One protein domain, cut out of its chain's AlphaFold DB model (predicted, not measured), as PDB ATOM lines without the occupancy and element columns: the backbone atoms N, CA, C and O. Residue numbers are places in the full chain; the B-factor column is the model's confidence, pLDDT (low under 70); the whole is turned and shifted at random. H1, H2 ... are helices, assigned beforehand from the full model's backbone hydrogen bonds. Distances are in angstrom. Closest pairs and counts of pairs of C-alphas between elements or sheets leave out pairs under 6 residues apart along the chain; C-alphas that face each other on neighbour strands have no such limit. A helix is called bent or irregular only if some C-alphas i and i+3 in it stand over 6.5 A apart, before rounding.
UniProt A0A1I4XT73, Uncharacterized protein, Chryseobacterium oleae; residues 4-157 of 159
ATOM      1  N   GLN A   4     -18.018   8.743  -3.776       96.88
ATOM      2  CA  GLN A   4     -17.941   9.813  -4.778       96.88
ATOM      3  C   GLN A   4     -19.324  10.382  -5.118       96.88
ATOM      4  O   GLN A   4     -19.469  11.591  -5.305       96.88
ATOM      5  N   ASP A   5     -20.349   9.528  -5.182       97.75
ATOM      6  CA  ASP A   5     -21.723   9.984  -5.405       97.75
ATOM      7  C   ASP A   5     -22.259  10.753  -4.197       97.75
ATOM      8  O   ASP A   5     -22.927  11.769  -4.381       97.75
ATOM      9  N   PHE A   6     -21.907  10.335  -2.978       97.75
ATOM     10  CA  PHE A   6     -22.248  11.066  -1.757       97.75
ATOM     11  C   PHE A   6     -21.590  12.450  -1.722       97.75
ATOM     12  O   PHE A   6     -22.251  13.453  -1.467       97.75
ATOM     13  N   GLU A   7     -20.306  12.546  -2.068       97.00
ATOM     14  CA  GLU A   7     -19.614  13.835  -2.178       97.00
ATOM     15  C   GLU A   7     -20.271  14.739  -3.226       97.00
ATOM     16  O   GLU A   7     -20.464  15.928  -2.977       97.00
ATOM     17  N   ARG A   8     -20.704  14.181  -4.364       97.25
ATOM     18  CA  ARG A   8     -21.482  14.927  -5.362       97.25
ATOM     19  C   ARG A   8     -22.833  15.384  -4.803       97.25
ATOM     20  O   ARG A   8     -23.209  16.529  -5.044       97.25
ATOM     21  N   PHE A   9     -23.543  14.532  -4.064       97.19
ATOM     22  CA  PHE A   9     -24.803  14.877  -3.395       97.19
ATOM     23  C   PHE A   9     -24.633  16.084  -2.463       97.19
ATOM     24  O   PHE A   9     -25.396  17.045  -2.569       97.19
ATOM     25  N   LEU A  10     -23.574  16.113  -1.647       96.62
ATOM     26  CA  LEU A  10     -23.299  17.235  -0.739       96.62
ATOM     27  C   LEU A  10     -23.095  18.577  -1.462       96.62
ATOM     28  O   LEU A  10     -23.346  19.626  -0.877       96.62
ATOM     29  N   THR A  11     -22.676  18.573  -2.733       96.31
ATOM     30  CA  THR A  11     -22.516  19.815  -3.517       96.31
ATOM     31  C   THR A  11     -23.820  20.363  -4.098       96.31
ATOM     32  O   THR A  11     -23.832  21.480  -4.612       96.31
ATOM     33  N   GLN A  12     -24.922  19.606  -4.037       95.31
ATOM     34  CA  GLN A  12     -26.188  20.006  -4.659       95.31
ATOM     35  C   GLN A  12     -26.884  21.147  -3.910       95.31
ATOM     36  O   GLN A  12     -27.545  21.974  -4.539       95.31
ATOM     37  N   LYS A  13     -26.746  21.202  -2.579       93.06
ATOM     38  CA  LYS A  13     -27.264  22.284  -1.732       93.06
ATOM     39  C   LYS A  13     -26.276  22.580  -0.614       93.06
ATOM     40  O   LYS A  13     -25.760  21.662   0.016       93.06
ATOM     41  N   GLU A  14     -26.073  23.862  -0.326       91.38
ATOM     42  CA  GLU A  14     -25.165  24.305   0.738       91.38
ATOM     43  C   GLU A  14     -25.535  23.701   2.102       91.38
ATOM     44  O   GLU A  14     -24.661  23.268   2.851       91.38
ATOM     45  N   THR A  15     -26.835  23.584   2.384       91.50
ATOM     46  CA  THR A  15     -27.347  22.999   3.629       91.50
ATOM     47  C   THR A  15     -26.940  21.537   3.812       91.50
ATOM     48  O   THR A  15     -26.653  21.138   4.936       91.50
ATOM     49  N   TYR A  16     -26.829  20.743   2.738       93.44
ATOM     50  CA  TYR A  16     -26.381  19.348   2.837       93.44
ATOM     51  C   TYR A  16     -24.935  19.269   3.320       93.44
ATOM     52  O   TYR A  16     -24.631  18.511   4.236       93.44
ATOM     53  N   ALA A  17     -24.047  20.097   2.768       93.12
ATOM     54  CA  ALA A  17     -22.662  20.167   3.223       93.12
ATOM     55  C   ALA A  17     -22.543  20.700   4.663       93.12
ATOM     56  O   ALA A  17     -21.746  20.181   5.444       93.12
ATOM     57  N   GLN A  18     -23.341  21.710   5.032       92.81
ATOM     58  CA  GLN A  18     -23.320  22.310   6.373       92.81
ATOM     59  C   GLN A  18     -23.831  21.358   7.465       92.81
ATOM     60  O   GLN A  18     -23.267  21.334   8.566       92.81
ATOM     61  N   ASN A  19     -24.853  20.555   7.162       93.50
ATOM     62  CA  ASN A  19     -25.466  19.615   8.104       93.50
ATOM     63  C   ASN A  19     -24.817  18.228   8.092       93.50
ATOM     64  O   ASN A  19     -25.066  17.435   8.996       93.50
ATOM     65  N   ASN A  20     -23.952  17.937   7.120       95.62
ATOM     66  CA  ASN A  20     -23.244  16.668   7.045       95.62
ATOM     67  C   ASN A  20     -22.364  16.420   8.280       95.62
ATOM     68  O   ASN A  20     -21.480  17.215   8.617       95.62
ATOM     69  N   ARG A  21     -22.579  15.281   8.929       96.19
ATOM     70  CA  ARG A  21     -21.834  14.808  10.096       96.19
ATOM     71  C   ARG A  21     -21.382  13.354   9.993       96.19
ATOM     72  O   ARG A  21     -20.580  12.951  10.829       96.19
ATOM     73  N   THR A  22     -21.842  12.585   9.000       96.06
ATOM     74  CA  THR A  22     -21.407  11.189   8.841       96.06
ATOM     75  C   THR A  22     -19.890  11.108   8.662       96.06
ATOM     76  O   THR A  22     -19.284  11.890   7.917       96.06
ATOM     77  N   GLN A  23     -19.273  10.152   9.350       95.81
ATOM     78  CA  GLN A  23     -17.894   9.723   9.124       95.81
ATOM     79  C   GLN A  23     -17.831   8.378   8.395       95.81
ATOM     80  O   GLN A  23     -16.746   7.925   8.027       95.81
ATOM     81  N   SER A  24     -18.986   7.763   8.141       96.06
ATOM     82  CA  SER A  24     -19.076   6.501   7.434       96.06
ATOM     83  C   SER A  24     -18.544   6.598   6.003       96.06
ATOM     84  O   SER A  24     -18.655   7.607   5.296       96.06
ATOM     85  N   SER A  25     -17.954   5.492   5.567       95.25
ATOM     86  CA  SER A  25     -17.607   5.229   4.170       95.25
ATOM     87  C   SER A  25     -18.423   4.077   3.583       95.25
ATOM     88  O   SER A  25     -18.257   3.750   2.410       95.25
ATOM     89  N   ASP A  26     -19.309   3.479   4.385       97.56
ATOM     90  CA  ASP A  26     -20.168   2.383   3.966       97.56
ATOM     91  C   ASP A  26     -21.277   2.888   3.041       97.56
ATOM     92  O   ASP A  26     -21.996   3.835   3.357       97.56
ATOM     93  N   GLU A  27     -21.427   2.256   1.880       97.56
ATOM     94  CA  GLU A  27     -22.317   2.753   0.833       97.56
ATOM     95  C   GLU A  27     -23.807   2.703   1.197       97.56
ATOM     96  O   GLU A  27     -24.592   3.497   0.665       97.56
ATOM     97  N   GLU A  28     -24.214   1.770   2.055       97.62
ATOM     98  CA  GLU A  28     -25.598   1.629   2.511       97.62
ATOM     99  C   GLU A  28     -25.895   2.655   3.606       97.62
ATOM    100  O   GLU A  28     -26.924   3.330   3.552       97.62
ATOM    101  N   VAL A  29     -24.956   2.854   4.538       97.88
ATOM    102  CA  VAL A  29     -25.057   3.917   5.553       97.88
ATOM    103  C   VAL A  29     -25.095   5.289   4.885       97.88
ATOM    104  O   VAL A  29     -25.959   6.099   5.210       97.88
ATOM    105  N   LEU A  30     -24.230   5.541   3.897       98.19
ATOM    106  CA  LEU A  30     -24.233   6.794   3.136       98.19
ATOM    107  C   LEU A  30     -25.547   7.012   2.379       98.19
ATOM    108  O   LEU A  30     -26.002   8.148   2.271       98.19
ATOM    109  N   GLN A  31     -26.174   5.947   1.869       98.00
ATOM    110  CA  GLN A  31     -27.476   6.040   1.206       98.00
ATOM    111  C   GLN A  31     -28.577   6.479   2.180       98.00
ATOM    112  O   GLN A  31     -29.352   7.377   1.853       98.00
ATOM    113  N   ILE A  32     -28.632   5.868   3.365       97.75
ATOM    114  CA  ILE A  32     -29.604   6.214   4.413       97.75
ATOM    115  C   ILE A  32     -29.348   7.630   4.930       97.75
ATOM    116  O   ILE A  32     -30.268   8.437   5.032       97.75
ATOM    117  N   TYR A  33     -28.089   7.967   5.196       97.62
ATOM    118  CA  TYR A  33     -27.722   9.278   5.711       97.62
ATOM    119  C   TYR A  33     -27.993  10.402   4.700       97.62
ATOM    120  O   TYR A  33     -28.495  11.460   5.073       97.62
ATOM    121  N   ALA A  34     -27.734  10.170   3.408       97.12
ATOM    122  CA  ALA A  34     -28.117  11.107   2.354       97.12
ATOM    123  C   ALA A  34     -29.633  11.336   2.321       97.12
ATOM    124  O   ALA A  34     -30.069  12.477   2.183       97.12
ATOM    125  N   TYR A  35     -30.428  10.275   2.494       96.75
ATOM    126  CA  TYR A  35     -31.883  10.389   2.557       96.75
ATOM    127  C   TYR A  35     -32.328  11.244   3.752       96.75
ATOM    128  O   TYR A  35     -33.133  12.159   3.571       96.75
ATOM    129  N   ILE A  36     -31.746  11.017   4.938       95.44
ATOM    130  CA  ILE A  36     -31.983  11.850   6.128       95.44
ATOM    131  C   ILE A  36     -31.644  13.312   5.822       95.44
ATOM    132  O   ILE A  36     -32.508  14.164   5.984       95.44
ATOM    133  N   LEU A  37     -30.449  13.620   5.305       94.69
ATOM    134  CA  LEU A  37     -30.048  14.998   4.973       94.69
ATOM    135  C   LEU A  37     -30.967  15.665   3.942       94.69
ATOM    136  O   LEU A  37     -31.253  16.860   4.034       94.69
ATOM    137  N   GLU A  38     -31.420  14.913   2.939       93.56
ATOM    138  CA  GLU A  38     -32.312  15.430   1.905       93.56
ATOM    139  C   GLU A  38     -33.667  15.864   2.478       93.56
ATOM    140  O   GLU A  38     -34.243  16.852   2.005       93.56
ATOM    141  N   HIS A  39     -34.142  15.147   3.498       90.69
ATOM    142  CA  HIS A  39     -35.480  15.274   4.073       90.69
ATOM    143  C   HIS A  39     -35.491  15.936   5.457       90.69
ATOM    144  O   HIS A  39     -36.568  16.237   5.961       90.69
ATOM    145  N   GLU A  40     -34.324  16.230   6.037       84.00
ATOM    146  CA  GLU A  40     -34.154  16.833   7.366       84.00
ATOM    147  C   GLU A  40     -34.998  18.110   7.505       84.00
ATOM    148  O   GLU A  40     -35.697  18.297   8.486       84.00
ATOM    149  N   ASN A  41     -35.030  18.951   6.468       79.94
ATOM    150  CA  ASN A  41     -35.772  20.217   6.476       79.94
ATOM    151  C   ASN A  41     -37.087  20.172   5.674       79.94
ATOM    152  O   ASN A  41     -37.576  21.221   5.247       79.94
ATOM    153  N   LYS A  42     -37.623  18.980   5.373       78.12
ATOM    154  CA  LYS A  42     -38.963  18.878   4.776       78.12
ATOM    155  C   LYS A  42     -40.035  19.139   5.832       78.12
ATOM    156  O   LYS A  42     -39.774  19.042   7.025       78.12
ATOM    157  N   ASP A  43     -41.219  19.517   5.351       70.69
ATOM    158  CA  ASP A  43     -42.375  19.832   6.190       70.69
ATOM    159  C   ASP A  43     -42.647  18.719   7.214       70.69
ATOM    160  O   ASP A  43     -42.452  17.538   6.905       70.69
ATOM    161  N   SER A  44     -43.095  19.095   8.415       66.62
ATOM    162  CA  SER A  44     -43.318  18.167   9.531       66.62
ATOM    163  C   SER A  44     -44.265  17.033   9.155       66.62
ATOM    164  O   SER A  44     -44.099  15.914   9.629       66.62
ATOM    165  N   ASP A  45     -45.203  17.297   8.244       78.12
ATOM    166  CA  ASP A  45     -46.176  16.321   7.754       78.12
ATOM    167  C   ASP A  45     -45.504  15.120   7.070       78.12
ATOM    168  O   ASP A  45     -45.983  14.000   7.199       78.12
ATOM    169  N   TRP A  46     -44.349  15.299   6.416       85.19
ATOM    170  CA  TRP A  46     -43.641  14.186   5.767       85.19
ATOM    171  C   TRP A  46     -43.159  13.126   6.765       85.19
ATOM    172  O   TRP A  46     -43.228  11.929   6.489       85.19
ATOM    173  N   TRP A  47     -42.642  13.572   7.908       86.50
ATOM    174  CA  TRP A  47     -42.139  12.685   8.957       86.50
ATOM    175  C   TRP A  47     -43.260  12.221   9.888       86.50
ATOM    176  O   TRP A  47     -43.269  11.061  10.281       86.50
ATOM    177  N   ASN A  48     -44.246  13.081  10.156       81.69
ATOM    178  CA  ASN A  48     -45.416  12.745  10.970       81.69
ATOM    179  C   ASN A  48     -46.347  11.723  10.303       81.69
ATOM    180  O   ASN A  48     -47.018  10.973  11.003       81.69
ATOM    181  N   GLU A  49     -46.409  11.696   8.971       85.44
ATOM    182  CA  GLU A  49     -47.150  10.682   8.208       85.44
ATOM    183  C   GLU A  49     -46.298   9.439   7.881       85.44
ATOM    184  O   GLU A  49     -46.672   8.644   7.022       85.44
ATOM    185  N   ASP A  50     -45.147   9.267   8.538       85.69
ATOM    186  CA  ASP A  50     -44.260   8.104   8.412       85.69
ATOM    187  C   ASP A  50     -43.680   7.838   7.009       85.69
ATOM    188  O   ASP A  50     -43.110   6.770   6.764       85.69
ATOM    189  N   HIS A  51     -43.753   8.790   6.070       88.12
ATOM    190  CA  HIS A  51     -43.192   8.590   4.724       88.12
ATOM    191  C   HIS A  51     -41.673   8.403   4.793       88.12
ATOM    192  O   HIS A  51     -41.126   7.431   4.269       88.12
ATOM    193  N   GLY A  52     -40.985   9.309   5.497       91.81
ATOM    194  CA  GLY A  52     -39.528   9.261   5.633       91.81
ATOM    195  C   GLY A  52     -39.034   8.053   6.426       91.81
ATOM    196  O   GLY A  52     -38.055   7.409   6.044       91.81
ATOM    197  N   THR A  53     -39.727   7.712   7.510       94.62
ATOM    198  CA  THR A  53     -39.372   6.579   8.368       94.62
ATOM    199  C   THR A  53     -39.600   5.240   7.667       94.62
ATOM    200  O   THR A  53     -38.757   4.340   7.739       94.62
ATOM    201  N   THR A  54     -40.699   5.111   6.922       95.62
ATOM    202  CA  THR A  54     -41.019   3.911   6.145       95.62
ATOM    203  C   THR A  54     -40.020   3.693   5.014       95.62
ATOM    204  O   THR A  54     -39.510   2.578   4.868       95.62
ATOM    205  N   ASP A  55     -39.654   4.741   4.276       96.25
ATOM    206  CA  ASP A  55     -38.640   4.659   3.220       96.25
ATOM    207  C   ASP A  55     -37.289   4.172   3.762       96.25
ATOM    208  O   ASP A  55     -36.707   3.226   3.217       96.25
ATOM    209  N   ILE A  56     -36.801   4.754   4.865       96.94
ATOM    210  CA  ILE A  56     -35.538   4.320   5.482       96.94
ATOM    211  C   ILE A  56     -35.643   2.866   5.959       96.94
ATOM    212  O   ILE A  56     -34.711   2.085   5.749       96.94
ATOM    213  N   MET A  57     -36.770   2.454   6.548       96.88
ATOM    214  CA  MET A  57     -36.937   1.066   6.988       96.88
ATOM    215  C   MET A  57     -36.933   0.080   5.811       96.88
ATOM    216  O   MET A  57     -36.366  -1.008   5.926       96.88
ATOM    217  N   TYR A  58     -37.469   0.454   4.646       97.69
ATOM    218  CA  TYR A  58     -37.319  -0.346   3.428       97.69
ATOM    219  C   TYR A  58     -35.871  -0.395   2.928       97.69
ATOM    220  O   TYR A  58     -35.435  -1.455   2.471       97.69
ATOM    221  N   MET A  59     -35.097   0.690   3.043       97.56
ATOM    222  CA  MET A  59     -33.655   0.655   2.745       97.56
ATOM    223  C   MET A  59     -32.918  -0.314   3.676       97.56
ATOM    224  O   MET A  59     -32.131  -1.129   3.202       97.56
ATOM    225  N   ILE A  60     -33.225  -0.293   4.976       96.94
ATOM    226  CA  ILE A  60     -32.669  -1.222   5.974       96.94
ATOM    227  C   ILE A  60     -33.067  -2.668   5.660       96.94
ATOM    228  O   ILE A  60     -32.225  -3.562   5.685       96.94
ATOM    229  N   LYS A  61     -34.342  -2.910   5.344       96.12
ATOM    230  CA  LYS A  61     -34.875  -4.245   5.034       96.12
ATOM    231  C   LYS A  61     -34.251  -4.854   3.779       96.12
ATOM    232  O   LYS A  61     -34.059  -6.067   3.733       96.12
ATOM    233  N   ASN A  62     -33.960  -4.027   2.777       96.12
ATOM    234  CA  ASN A  62     -33.385  -4.460   1.502       96.12
ATOM    235  C   ASN A  62     -31.845  -4.437   1.484       96.12
ATOM    236  O   ASN A  62     -31.252  -4.923   0.522       96.12
ATOM    237  N   GLY A  63     -31.213  -3.856   2.505       93.94
ATOM    238  CA  GLY A  63     -29.763  -3.771   2.646       93.94
ATOM    239  C   GLY A  63     -29.136  -5.004   3.301       93.94
ATOM    240  O   GLY A  63     -29.757  -6.057   3.469       93.94
ATOM    241  N   SER A  64     -27.867  -4.873   3.683       93.94
ATOM    242  CA  SER A  64     -27.132  -5.934   4.364       93.94
ATOM    243  C   SER A  64     -27.699  -6.262   5.749       93.94
ATOM    244  O   SER A  64     -28.211  -5.415   6.480       93.94
ATOM    245  N   GLN A  65     -27.549  -7.523   6.162       90.56
ATOM    246  CA  GLN A  65     -28.081  -8.009   7.441       90.56
ATOM    247  C   GLN A  65     -27.541  -7.233   8.660       90.56
ATOM    248  O   GLN A  65     -28.254  -7.080   9.658       90.56
ATOM    249  N   ASN A  66     -26.308  -6.721   8.578       92.62
ATOM    250  CA  ASN A  66     -25.646  -5.961   9.639       92.62
ATOM    251  C   ASN A  66     -25.720  -4.434   9.461       92.62
ATOM    252  O   ASN A  66     -24.978  -3.726  10.137       92.62
ATOM    253  N   ILE A  67     -26.603  -3.916   8.600       94.88
ATOM    254  CA  ILE A  67     -26.732  -2.472   8.351       94.88
ATOM    255  C   ILE A  67     -26.970  -1.656   9.630       94.88
ATOM    256  O   ILE A  67     -26.357  -0.611   9.804       94.88
ATOM    257  N   LEU A  68     -27.791  -2.152  10.564       92.94
ATOM    258  CA  LEU A  68     -28.060  -1.460  11.830       92.94
ATOM    259  C   LEU A  68     -26.785  -1.267  12.665       92.94
ATOM    260  O   LEU A  68     -26.557  -0.177  13.175       92.94
ATOM    261  N   GLU A  69     -25.912  -2.277  12.728       92.62
ATOM    262  CA  GLU A  69     -24.632  -2.166  13.441       92.62
ATOM    263  C   GLU A  69     -23.705  -1.144  12.767       92.62
ATOM    264  O   GLU A  69     -23.047  -0.356  13.436       92.62
ATOM    265  N   ARG A  70     -23.702  -1.078  11.430       94.56
ATOM    266  CA  ARG A  70     -22.901  -0.079  10.702       94.56
ATOM    267  C   ARG A  70     -23.426   1.344  10.888       94.56
ATOM    268  O   ARG A  70     -22.637   2.280  10.956       94.56
ATOM    269  N   ILE A  71     -24.745   1.523  10.962       95.25
ATOM    270  CA  ILE A  71     -25.347   2.830  11.267       95.25
ATOM    271  C   ILE A  71     -24.983   3.244  12.695       95.25
ATOM    272  O   ILE A  71     -24.612   4.392  12.929       95.25
ATOM    273  N   LYS A  72     -25.052   2.307  13.644       92.62
ATOM    274  CA  LYS A  72     -24.718   2.535  15.054       92.62
ATOM    275  C   LYS A  72     -23.316   3.100  15.238       92.62
ATOM    276  O   LYS A  72     -23.146   4.021  16.031       92.62
ATOM    277  N   GLU A  73     -22.334   2.592  14.497       93.88
ATOM    278  CA  GLU A  73     -20.959   3.108  14.529       93.88
ATOM    279  C   GLU A  73     -20.873   4.604  14.162       93.88
ATOM    280  O   GLU A  73     -19.970   5.297  14.627       93.88
ATOM    281  N   ASP A  74     -21.823   5.122  13.377       95.00
ATOM    282  CA  ASP A  74     -21.795   6.484  12.834       95.00
ATOM    283  C   ASP A  74     -22.666   7.495  13.614       95.00
ATOM    284  O   ASP A  74     -22.350   8.689  13.652       95.00
ATOM    285  N   ILE A  75     -23.713   7.034  14.314       93.88
ATOM    286  CA  ILE A  75     -24.622   7.870  15.133       93.88
ATOM    287  C   ILE A  75     -23.915   8.795  16.143       93.88
ATOM    288  O   ILE A  75     -24.369   9.935  16.326       93.88
ATOM    289  N   PRO A  76     -22.800   8.413  16.802       93.38
ATOM    290  CA  PRO A  76     -22.081   9.323  17.691       93.38
ATOM    291  C   PRO A  76     -21.710  10.658  17.036       93.38
ATOM    292  O   PRO A  76     -21.653  11.678  17.728       93.38
ATOM    293  N   HIS A  77     -21.545  10.687  15.713       94.19
ATOM    294  CA  HIS A  77     -21.232  11.898  14.960       94.19
ATOM    295  C   HIS A  77     -22.462  12.724  14.570       94.19
ATOM    296  O   HIS A  77     -22.337  13.935  14.398       94.19
ATOM    297  N   TRP A  78     -23.641  12.109  14.466       94.44
ATOM    298  CA  TRP A  78     -24.871  12.756  13.997       94.44
ATOM    299  C   TRP A  78     -25.349  13.867  14.941       94.44
ATOM    300  O   TRP A  78     -25.060  13.857  16.144       94.44
ATOM    301  N   THR A  79     -26.091  14.837  14.398       93.69
ATOM    302  CA  THR A  79     -26.804  15.842  15.211       93.69
ATOM    303  C   THR A  79     -27.934  15.183  16.014       93.69
ATOM    304  O   THR A  79     -28.326  14.049  15.711       93.69
ATOM    305  N   GLY A  80     -28.474  15.854  17.039       93.56
ATOM    306  CA  GLY A  80     -29.633  15.317  17.756       93.56
ATOM    307  C   GLY A  80     -30.841  15.177  16.846       93.56
ATOM    308  O   GLY A  80     -31.475  14.133  16.868       93.56
ATOM    309  N   PHE A  81     -31.064  16.136  15.949       92.12
ATOM    310  CA  PHE A  81     -32.162  16.061  14.988       92.12
ATOM    311  C   PHE A  81     -32.031  14.892  13.990       92.12
ATOM    312  O   PHE A  81     -32.983  14.153  13.761       92.12
ATOM    313  N   GLN A  82     -30.834  14.624  13.460       94.12
ATOM    314  CA  GLN A  82     -30.591  13.438  12.619       94.12
ATOM    315  C   GLN A  82     -30.806  12.135  13.398       94.12
ATOM    316  O   GLN A  82     -31.345  11.162  12.867       94.12
ATOM    317  N   THR A  83     -30.392  12.127  14.668       95.50
ATOM    318  CA  THR A  83     -30.613  10.998  15.581       95.50
ATOM    319  C   THR A  83     -32.101  10.813  15.868       95.50
ATOM    320  O   THR A  83     -32.566   9.682  15.894       95.50
ATOM    321  N   GLU A  84     -32.862  11.896  16.020       93.75
ATOM    322  CA  GLU A  84     -34.311  11.890  16.224       93.75
ATOM    323  C   GLU A  84     -35.054  11.273  15.037       93.75
ATOM    324  O   GLU A  84     -35.832  10.343  15.238       93.75
ATOM    325  N   LEU A  85     -34.768  11.707  13.806       94.00
ATOM    326  CA  LEU A  85     -35.401  11.153  12.600       94.00
ATOM    327  C   LEU A  85     -35.133   9.648  12.453       94.00
ATOM    328  O   LEU A  85     -36.000   8.862  12.055       94.00
ATOM    329  N   PHE A  86     -33.927   9.216  12.817       95.56
ATOM    330  CA  PHE A  86     -33.590   7.800  12.819       95.56
ATOM    331  C   PHE A  86     -34.215   7.040  13.994       95.56
ATOM    332  O   PHE A  86     -34.679   5.917  13.822       95.56
ATOM    333  N   ALA A  87     -34.299   7.644  15.177       95.62
ATOM    334  CA  ALA A  87     -34.994   7.071  16.322       95.62
ATOM    335  C   ALA A  87     -36.481   6.854  16.003       95.62
ATOM    336  O   ALA A  87     -36.987   5.762  16.248       95.62
ATOM    337  N   GLN A  88     -37.145   7.835  15.378       94.94
ATOM    338  CA  GLN A  88     -38.503   7.696  14.838       94.94
ATOM    339  C   GLN A  88     -38.565   6.545  13.831       94.94
ATOM    340  O   GLN A  88     -39.416   5.673  13.958       94.94
ATOM    341  N   THR A  89     -37.603   6.453  12.907       95.62
ATOM    342  CA  THR A  89     -37.510   5.334  11.950       95.62
ATOM    343  C   THR A  89     -37.493   3.969  12.633       95.62
ATOM    344  O   THR A  89     -38.130   3.030  12.159       95.62
ATOM    345  N   LEU A  90     -36.804   3.824  13.766       96.38
ATOM    346  CA  LEU A  90     -36.755   2.556  14.493       96.38
ATOM    347  C   LEU A  90     -38.103   2.161  15.104       96.38
ATOM    348  O   LEU A  90     -38.312   0.967  15.319       96.38
ATOM    349  N   ILE A  91     -39.031   3.087  15.349       94.94
ATOM    350  CA  ILE A  91     -40.261   2.813  16.117       94.94
ATOM    351  C   ILE A  91     -41.570   3.161  15.399       94.94
ATOM    352  O   ILE A  91     -42.607   2.666  15.820       94.94
ATOM    353  N   SER A  92     -41.530   3.957  14.335       92.38
ATOM    354  CA  SER A  92     -42.692   4.491  13.619       92.38
ATOM    355  C   SER A  92     -42.507   4.240  12.132       92.38
ATOM    356  O   SER A  92     -41.682   4.893  11.509       92.38
ATOM    357  N   ASN A  93     -43.140   3.200  11.584       93.69
ATOM    358  CA  ASN A  93     -43.198   2.902  10.145       93.69
ATOM    359  C   ASN A  93     -44.172   1.741   9.878       93.69
ATOM    360  O   ASN A  93     -44.572   1.020  10.794       93.69
ATOM    361  N   ASP A  94     -44.469   1.492   8.604       94.12
ATOM    362  CA  ASP A  94     -45.394   0.434   8.176       94.12
ATOM    363  C   ASP A  94     -44.908  -1.009   8.421       94.12
ATOM    364  O   ASP A  94     -45.702  -1.951   8.382       94.12
ATOM    365  N   LEU A  95     -43.615  -1.224   8.678       94.81
ATOM    366  CA  LEU A  95     -43.015  -2.545   8.892       94.81
ATOM    367  C   LEU A  95     -42.962  -2.889  10.390       94.81
ATOM    368  O   LEU A  95     -41.889  -3.103  10.952       94.81
ATOM    369  N   ARG A  96     -44.117  -2.921  11.057       93.75
ATOM    370  CA  ARG A  96     -44.232  -2.947  12.533       93.75
ATOM    371  C   ARG A  96     -43.656  -4.176  13.231       93.75
ATOM    372  O   ARG A  96     -43.176  -4.057  14.353       93.75
ATOM    373  N   ASP A  97     -43.682  -5.329  12.576       94.88
ATOM    374  CA  ASP A  97     -43.203  -6.618  13.092       94.88
ATOM    375  C   ASP A  97     -41.774  -6.952  12.626       94.88
ATOM    376  O   ASP A  97     -41.130  -7.891  13.108       94.88
ATOM    377  N   PHE A  98     -41.233  -6.171  11.689       95.38
ATOM    378  CA  PHE A  98     -39.924  -6.424  11.116       95.38
ATOM    379  C   PHE A  98     -38.827  -6.120  12.132       95.38
ATOM    380  O   PHE A  98     -38.647  -4.964  12.524       95.38
ATOM    381  N   ARG A  99     -38.050  -7.151  12.497       95.00
ATOM    382  CA  ARG A  99     -36.831  -7.034  13.318       95.00
ATOM    383  C   ARG A  99     -37.053  -6.269  14.629       95.00
ATOM    384  O   ARG A  99     -36.198  -5.491  15.050       95.00
ATOM    385  N   VAL A 100     -38.210  -6.477  15.269       96.06
ATOM    386  CA  VAL A 100     -38.639  -5.760  16.489       96.06
ATOM    387  C   VAL A 100     -37.548  -5.775  17.558       96.06
ATOM    388  O   VAL A 100     -37.164  -4.718  18.050       96.06
ATOM    389  N   ASN A 101     -36.978  -6.946  17.853       96.81
ATOM    390  CA  ASN A 101     -35.915  -7.076  18.851       96.81
ATOM    391  C   ASN A 101     -34.658  -6.280  18.493       96.81
ATOM    392  O   ASN A 101     -34.103  -5.600  19.352       96.81
ATOM    393  N   GLU A 102     -34.210  -6.320  17.239       95.88
ATOM    394  CA  GLU A 102     -32.995  -5.604  16.834       95.88
ATOM    395  C   GLU A 102     -33.213  -4.091  16.803       95.88
ATOM    396  O   GLU A 102     -32.337  -3.334  17.214       95.88
ATOM    397  N   ARG A 103     -34.399  -3.647  16.383       96.25
ATOM    398  CA  ARG A 103     -34.785  -2.232  16.413       96.25
ATOM    399  C   ARG A 103     -34.895  -1.710  17.836       96.25
ATOM    400  O   ARG A 103     -34.376  -0.635  18.109       96.25
ATOM    401  N   LEU A 104     -35.515  -2.464  18.745       96.50
ATOM    402  CA  LEU A 104     -35.605  -2.092  20.159       96.50
ATOM    403  C   LEU A 104     -34.245  -2.087  20.840       96.50
ATOM    404  O   LEU A 104     -33.951  -1.159  21.586       96.50
ATOM    405  N   GLN A 105     -33.412  -3.095  20.578       96.31
ATOM    406  CA  GLN A 105     -32.049  -3.134  21.097       96.31
ATOM    407  C   GLN A 105     -31.273  -1.895  20.643       96.31
ATOM    408  O   GLN A 105     -30.662  -1.228  21.471       96.31
ATOM    409  N   PHE A 106     -31.369  -1.526  19.367       96.12
ATOM    410  CA  PHE A 106     -30.712  -0.323  18.870       96.12
ATOM    411  C   PHE A 106     -31.324   0.956  19.469       96.12
ATOM    412  O   PHE A 106     -30.602   1.834  19.931       96.12
ATOM    413  N   TYR A 107     -32.650   1.054  19.566       96.50
ATOM    414  CA  TYR A 107     -33.308   2.200  20.196       96.50
ATOM    415  C   TYR A 107     -32.857   2.399  21.652       96.50
ATOM    416  O   TYR A 107     -32.596   3.519  22.083       96.50
ATOM    417  N   LEU A 108     -32.713   1.305  22.405       95.94
ATOM    418  CA  LEU A 108     -32.183   1.314  23.769       95.94
ATOM    419  C   LEU A 108     -30.740   1.818  23.828       95.94
ATOM    420  O   LEU A 108     -30.396   2.562  24.741       95.94
ATOM    421  N   GLU A 109     -29.908   1.445  22.859       94.19
ATOM    422  CA  GLU A 109     -28.517   1.897  22.775       94.19
ATOM    423  C   GLU A 109     -28.405   3.403  22.501       94.19
ATOM    424  O   GLU A 109     -27.439   4.027  22.938       94.19
ATOM    425  N   LEU A 110     -29.409   4.036  21.880       95.00
ATOM    426  CA  LEU A 110     -29.420   5.496  21.709       95.00
ATOM    427  C   LEU A 110     -29.438   6.245  23.054       95.00
ATOM    428  O   LEU A 110     -28.889   7.346  23.143       95.00
ATOM    429  N   PHE A 111     -29.990   5.645  24.117       93.44
ATOM    430  CA  PHE A 111     -29.927   6.216  25.471       93.44
ATOM    431  C   PHE A 111     -28.501   6.237  26.046       93.44
ATOM    432  O   PHE A 111     -28.226   7.009  26.964       93.44
ATOM    433  N   GLU A 112     -27.583   5.419  25.521       91.00
ATOM    434  CA  GLU A 112     -26.181   5.370  25.961       91.00
ATOM    435  C   GLU A 112     -25.335   6.490  25.334       91.00
ATOM    436  O   GLU A 112     -24.285   6.854  25.869       91.00
ATOM    437  N   THR A 113     -25.814   7.092  24.241       88.75
ATOM    438  CA  THR A 113     -25.180   8.224  23.550       88.75
ATOM    439  C   THR A 113     -26.111   9.441  23.501       88.75
ATOM    440  O   THR A 113     -26.505   9.871  22.411       88.75
ATOM    441  N   PRO A 114     -26.491  10.014  24.659       86.88
ATOM    442  CA  PRO A 114     -27.502  11.060  24.719       86.88
ATOM    443  C   PRO A 114     -27.074  12.300  23.930       86.88
ATOM    444  O   PRO A 114     -25.942  12.780  24.045       86.88
ATOM    445  N   LYS A 115     -28.009  12.848  23.153       92.25
ATOM    446  CA  LYS A 115     -27.864  14.133  22.460       92.25
ATOM    447  C   LYS A 115     -28.720  15.160  23.196       92.25
ATOM    448  O   LYS A 115     -29.861  14.878  23.537       92.25
ATOM    449  N   SER A 116     -28.175  16.345  23.464       87.25
ATOM    450  CA  SER A 116     -28.871  17.385  24.242       87.25
ATOM    451  C   SER A 116     -30.153  17.907  23.584       87.25
ATOM    452  O   SER A 116     -30.986  18.508  24.251       87.25
ATOM    453  N   ASP A 117     -30.265  17.717  22.275       86.69
ATOM    454  CA  ASP A 117     -31.313  18.179  21.373       86.69
ATOM    455  C   ASP A 117     -32.167  17.021  20.821       86.69
ATOM    456  O   ASP A 117     -32.855  17.203  19.828       86.69
ATOM    457  N   CYS A 118     -32.123  15.835  21.442       91.81
ATOM    458  CA  CYS A 118     -32.947  14.680  21.077       91.81
ATOM    459  C   CYS A 118     -33.615  14.101  22.330       91.81
ATOM    460  O   CYS A 118     -32.927  13.651  23.250       91.81
ATOM    461  N   ASP A 119     -34.948  14.092  22.363       93.25
ATOM    462  CA  ASP A 119     -35.719  13.515  23.466       93.25
ATOM    463  C   ASP A 119     -36.330  12.171  23.052       93.25
ATOM    464  O   ASP A 119     -37.441  12.092  22.527       93.25
ATOM    465  N   LEU A 120     -35.586  11.092  23.311       94.25
ATOM    466  CA  LEU A 120     -36.032   9.724  23.033       94.25
ATOM    467  C   LEU A 120     -37.308   9.356  23.804       94.25
ATOM    468  O   LEU A 120     -38.087   8.532  23.335       94.25
ATOM    469  N   TYR A 121     -37.567   9.962  24.964       93.38
ATOM    470  CA  TYR A 121     -38.809   9.690  25.683       93.38
ATOM    471  C   TYR A 121     -40.014  10.232  24.908       93.38
ATOM    472  O   TYR A 121     -40.950   9.471  24.658       93.38
ATOM    473  N   ASN A 122     -39.971  11.494  24.469       91.88
ATOM    474  CA  ASN A 122     -41.073  12.084  23.695       91.88
ATOM    475  C   ASN A 122     -41.233  11.398  22.337       91.88
ATOM    476  O   ASN A 122     -42.348  11.064  21.957       91.88
ATOM    477  N   ILE A 123     -40.124  11.089  21.654       93.06
ATOM    478  CA  ILE A 123     -40.157  10.355  20.381       93.06
ATOM    479  C   ILE A 123     -40.904   9.032  20.557       93.06
ATOM    480  O   ILE A 123     -41.821   8.729  19.795       93.06
ATOM    481  N   PHE A 124     -40.548   8.253  21.584       94.50
ATOM    482  CA  PHE A 124     -41.252   7.009  21.854       94.50
ATOM    483  C   PHE A 124     -42.706   7.252  22.238       94.50
ATOM    484  O   PHE A 124     -43.575   6.513  21.787       94.50
ATOM    485  N   HIS A 125     -42.986   8.246  23.080       90.50
ATOM    486  CA  HIS A 125     -44.331   8.547  23.562       90.50
ATOM    487  C   HIS A 125     -45.297   8.932  22.426       90.50
ATOM    488  O   HIS A 125     -46.433   8.450  22.391       90.50
ATOM    489  N   ASP A 126     -44.828   9.731  21.475       88.19
ATOM    490  CA  ASP A 126     -45.686  10.360  20.474       88.19
ATOM    491  C   ASP A 126     -45.772   9.553  19.171       88.19
ATOM    492  O   ASP A 126     -46.791   9.614  18.487       88.19
ATOM    493  N   HIS A 127     -44.746   8.751  18.854       86.69
ATOM    494  CA  HIS A 127     -44.626   8.090  17.547       86.69
ATOM    495  C   HIS A 127     -44.529   6.559  17.601       86.69
ATOM    496  O   HIS A 127     -44.423   5.923  16.560       86.69
ATOM    497  N   ALA A 128     -44.516   5.912  18.772       87.81
ATOM    498  CA  ALA A 128     -44.336   4.456  18.800       87.81
ATOM    499  C   ALA A 128     -45.483   3.711  18.089       87.81
ATOM    500  O   ALA A 128     -46.610   3.652  18.579       87.81
ATOM    501  N   TYR A 129     -45.139   3.066  16.974       88.88
ATOM    502  CA  TYR A 129     -46.015   2.230  16.156       88.88
ATOM    503  C   TYR A 129     -45.391   0.860  15.844       88.88
ATOM    504  O   TYR A 129     -45.643   0.243  14.811       88.88
ATOM    505  N   LEU A 130     -44.546   0.384  16.757       92.06
ATOM    506  CA  LEU A 130     -43.898  -0.923  16.723       92.06
ATOM    507  C   LEU A 130     -44.764  -1.966  17.442       92.06
ATOM    508  O   LEU A 130     -45.261  -1.700  18.538       92.06
ATOM    509  N   ASP A 131     -44.876  -3.175  16.888       93.56
ATOM    510  CA  ASP A 131     -45.637  -4.262  17.514       93.56
ATOM    511  C   ASP A 131     -44.820  -4.905  18.648       93.56
ATOM    512  O   ASP A 131     -44.166  -5.940  18.491       93.56
ATOM    513  N   LEU A 132     -44.858  -4.273  19.825       94.75
ATOM    514  CA  LEU A 132     -44.115  -4.692  21.021       94.75
ATOM    515  C   LEU A 132     -44.478  -6.104  21.517       94.75
ATOM    516  O   LEU A 132     -43.727  -6.682  22.297       94.75
ATOM    517  N   GLU A 133     -45.590  -6.687  21.065       95.00
ATOM    518  CA  GLU A 133     -45.969  -8.071  21.383       95.00
ATOM    519  C   GLU A 133     -44.962  -9.101  20.845       95.00
ATOM    520  O   GLU A 133     -44.843 -10.194  21.399       95.00
ATOM    521  N   PHE A 134     -44.210  -8.749  19.797       95.69
ATOM    522  CA  PHE A 134     -43.142  -9.585  19.243       95.69
ATOM    523  C   PHE A 134     -41.779  -9.350  19.904       95.69
ATOM    524  O   PHE A 134     -40.799  -9.985  19.512       95.69
ATOM    525  N   ALA A 135     -41.693  -8.434  20.872       96.88
ATOM    526  CA  ALA A 135     -40.447  -8.119  21.544       96.88
ATOM    527  C   ALA A 135     -40.120  -9.112  22.667       96.88
ATOM    528  O   ALA A 135     -40.987  -9.553  23.424       96.88
ATOM    529  N   ASP A 136     -38.831  -9.383  22.847       97.88
ATOM    530  CA  ASP A 136     -38.330 -10.143  23.980       97.88
ATOM    531  C   ASP A 136     -38.645  -9.400  25.281       97.88
ATOM    532  O   ASP A 136     -38.384  -8.203  25.436       97.88
ATOM    533  N   HIS A 137     -39.152 -10.137  26.270       97.44
ATOM    534  CA  HIS A 137     -39.574  -9.551  27.540       97.44
ATOM    535  C   HIS A 137     -38.439  -8.799  28.262       97.44
ATOM    536  O   HIS A 137     -38.672  -7.767  28.889       97.44
ATOM    537  N   GLU A 138     -37.191  -9.261  28.133       97.94
ATOM    538  CA  GLU A 138     -36.026  -8.570  28.698       97.94
ATOM    539  C   GLU A 138     -35.783  -7.192  28.066       97.94
ATOM    540  O   GLU A 138     -35.401  -6.253  28.769       97.94
ATOM    541  N   LEU A 139     -36.025  -7.047  26.757       97.81
ATOM    542  CA  LEU A 139     -35.937  -5.757  26.070       97.81
ATOM    543  C   LEU A 139     -37.058  -4.830  26.531       97.81
ATOM    544  O   LEU A 139     -36.794  -3.664  26.816       97.81
ATOM    545  N   LEU A 140     -38.275  -5.352  26.699       97.94
ATOM    546  CA  LEU A 140     -39.407  -4.580  27.216       97.94
ATOM    547  C   LEU A 140     -39.163  -4.062  28.639       97.94
ATOM    548  O   LEU A 140     -39.481  -2.911  28.928       97.94
ATOM    549  N   ILE A 141     -38.542  -4.858  29.517       98.12
ATOM    550  CA  ILE A 141     -38.157  -4.410  30.868       98.12
ATOM    551  C   ILE A 141     -37.175  -3.234  30.789       98.12
ATOM    552  O   ILE A 141     -37.339  -2.233  31.493       98.12
ATOM    553  N   LYS A 142     -36.147  -3.340  29.937       98.06
ATOM    554  CA  LYS A 142     -35.163  -2.264  29.743       98.06
ATOM    555  C   LYS A 142     -35.819  -1.013  29.163       98.06
ATOM    556  O   LYS A 142     -35.526   0.088  29.622       98.06
ATOM    557  N   LEU A 143     -36.711  -1.188  28.193       97.44
ATOM    558  CA  LEU A 143     -37.433  -0.108  27.530       97.44
ATOM    559  C   LEU A 143     -38.343   0.630  28.505       97.44
ATOM    560  O   LEU A 143     -38.222   1.844  28.628       97.44
ATOM    561  N   ALA A 144     -39.155  -0.098  29.276       97.12
ATOM    562  CA  ALA A 144     -40.003   0.478  30.315       97.12
ATOM    563  C   ALA A 144     -39.177   1.313  31.303       97.12
ATOM    564  O   ALA A 144     -39.525   2.454  31.589       97.12
ATOM    565  N   LYS A 145     -38.035   0.785  31.758       96.69
ATOM    566  CA  LYS A 145     -37.140   1.494  32.678       96.69
ATOM    567  C   LYS A 145     -36.554   2.774  32.074       96.69
ATOM    568  O   LYS A 145     -36.583   3.804  32.739       96.69
ATOM    569  N   ASN A 146     -36.002   2.719  30.859       95.62
ATOM    570  CA  ASN A 146     -35.393   3.892  30.210       95.62
ATOM    571  C   ASN A 146     -36.427   4.971  29.871       95.62
ATOM    572  O   ASN A 146     -36.118   6.158  29.910       95.62
ATOM    573  N   LEU A 147     -37.664   4.558  29.605       95.25
ATOM    574  CA  LEU A 147     -38.792   5.444  29.358       95.25
ATOM    575  C   LEU A 147     -39.580   5.791  30.632       95.25
ATOM    576  O   LEU A 147     -40.662   6.348  30.535       95.25
ATOM    577  N   ASN A 148     -39.082   5.476  31.830       94.69
ATOM    578  CA  ASN A 148     -39.738   5.796  33.107       94.69
ATOM    579  C   ASN A 148     -41.174   5.249  33.284       94.69
ATOM    580  O   ASN A 148     -41.942   5.789  34.081       94.69
ATOM    581  N   TYR A 149     -41.534   4.160  32.605       95.12
ATOM    582  CA  TYR A 149     -42.745   3.398  32.912       95.12
ATOM    583  C   TYR A 149     -42.564   2.605  34.209       95.12
ATOM    584  O   TYR A 149     -41.487   2.074  34.497       95.12
ATOM    585  N   SER A 150     -43.634   2.480  34.992       95.69
ATOM    586  CA  SER A 150     -43.627   1.727  36.250       95.69
ATOM    587  C   SER A 150     -43.552   0.212  36.044       95.69
ATOM    588  O   SER A 150     -43.075  -0.500  36.931       95.69
ATOM    589  N   SER A 151     -43.991  -0.290  34.885       97.06
ATOM    590  CA  SER A 151     -43.905  -1.704  34.516       97.06
ATOM    591  C   SER A 151     -44.013  -1.931  33.002       97.06
ATOM    592  O   SER A 151     -44.366  -1.024  32.245       97.06
ATOM    593  N   VAL A 152     -43.741  -3.164  32.556       97.12
ATOM    594  CA  VAL A 152     -43.958  -3.576  31.155       97.12
ATOM    595  C   VAL A 152     -45.443  -3.517  30.799       97.12
ATOM    596  O   VAL A 152     -45.799  -3.089  29.710       97.12
ATOM    597  N   GLU A 153     -46.333  -3.883  31.719       96.19
ATOM    598  CA  GLU A 153     -47.778  -3.807  31.497       96.19
ATOM    599  C   GLU A 153     -48.244  -2.372  31.258       96.19
ATOM    600  O   GLU A 153     -49.182  -2.171  30.499       96.19
ATOM    601  N   GLU A 154     -47.621  -1.378  31.899       95.25
ATOM    602  CA  GLU A 154     -47.921   0.029  31.631       95.25
ATOM    603  C   GLU A 154     -47.426   0.466  30.251       95.25
ATOM    604  O   GLU A 154     -48.186   1.093  29.518       95.25
ATOM    605  N   LEU A 155     -46.197   0.082  29.887       94.81
ATOM    606  CA  LEU A 155     -45.610   0.329  28.567       94.81
ATOM    607  C   LEU A 155     -46.475  -0.247  27.431       94.81
ATOM    608  O   LEU A 155     -46.616   0.384  26.390       94.81
ATOM    609  N   MET A 156     -47.047  -1.435  27.639       92.62
ATOM    610  CA  MET A 156     -47.820  -2.183  26.639       92.62
ATOM    611  C   MET A 156     -49.286  -1.737  26.516       92.62
ATOM    612  O   MET A 156     -50.032  -2.309  25.720       92.62
ATOM    613  N   LYS A 157     -49.750  -0.767  27.316       89.31
ATOM    614  CA  LYS A 157     -51.134  -0.286  27.195       89.31
ATOM    615  C   LYS A 157     -51.335   0.394  25.835       89.31
ATOM    616  O   LYS A 157     -50.479   1.184  25.439       89.31
TER     617      LYS A 157
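Overview. This is residues 4 to 157 of the 159 residues of an uncharacterized protein of Chryseobacterium oleae (UniProt A0A1I4XT73). Helices are stacked along one long axis, from H1 and H2 at one end to H10 and H11 at the other. H1, H3 and H5 lie side by side in one half, H7, H8 and H10 follow in the other, and H7, in the middle, crosses H3 and H5 steeply; H6 packs on H3, H9 on H7, and H4 is near H5 at the edge. The printed part has 154 residues with eleven named helices, H1 to H11 in order along it, and no named strand; the class is all helix. It is compact, with a radius of gyration of the C-alphas of 15.4 A, yet elongated, spanning 49 by 29 by 27 A.

Along the chain. H1 is residues 4 to 10, 10.0 A long, and begins at C-alpha 4, (-17.941, 9.813, -4.778). H2 is residues 14 to 19. H3, the longest helix by residues, is residues 27 to 39, 18.5 A, with C-alpha 27 at (-22.317, 2.753, 0.833). H4 is residues 44 to 48, and H5 is residues 51 to 62, 16.6 A. H6, residues 67 to 77, measures 16.7 A and is irregular: C-alphas 73 and 76 are 7.1 A apart. H7 is residues 80 to 91, 16.5 A, and H8 is residues 100 to 110, 15.5 A. H9 is residues 120 to 127, 10.3 A. H10 is residues 137 to 146, 14.3 A. H11 is residues 152 to 155 and ends at C-alpha 155, (-45.610, 0.329, 28.567).

Arrangement. H1 and H2 only just touch, with 3 pairs of C-alphas within 8 A, and only at the corner by their link; their closest C-alphas are those of Leu 10 and Ala 17, 5.0 A. H3 is the hub, touching H1, H2, H5, H6 and H7. With residues 30 to 34 alone it touches H1, closest at C-alphas Phe 6 and Leu 30, 6.8 A, at a shallow tilt of 15 degrees, the same way. H3 and H5 touch at a shallow tilt of 6 degrees, opposite ways; their closest C-alphas are Ile 32 and Ile 56, 6.3 A. With residues 28 to 29 alone H3 touches H6, closest at C-alphas Val 29 and Ile 71, 5.8 A, at a steep tilt of 57 degrees. H4 and H5 are close but not clearly touching, with C-alphas Trp 46 and Gly 52 closest at 6.4 A. Residues 52 to 57 of H5 touch residues 85 to 90 of H7, closest at C-alphas Thr 53 and Thr 89, 4.2 A, at a steep tilt of 68 degrees, only just short of about perpendicular. H7 and H8 form a hairpin at a shallow tilt of 20 degrees, opposite ways; their closest C-alphas are Leu 90 and Arg 103, 5.5 A. H7 also touches H9, closest at C-alphas Gln 88 and Ile 123, 6.4 A. H8 touches H10 at a shallow tilt of 29 degrees, the same way, with C-alphas Leu 108 and Leu 143 closest at 6.6 A. H10 touches H11, closest at C-alphas Ala 144 and Val 152, 5.7 A. H1 and H10, for instance, are apart. Every O i to N i+4 pair is within hydrogen-bond range in H1 to H5 and H7 to H10; in H6 it is 4 of 7, and H11 is too short for such a pair.

Size, cuts and confidence. The C-alphas farthest apart are those of Thr 11 and Glu 153, 49.2 A. The printed part has no cut, and no link between helices is long. The mean pLDDT of the printed part is 93.6; residue 44 alone is under 70.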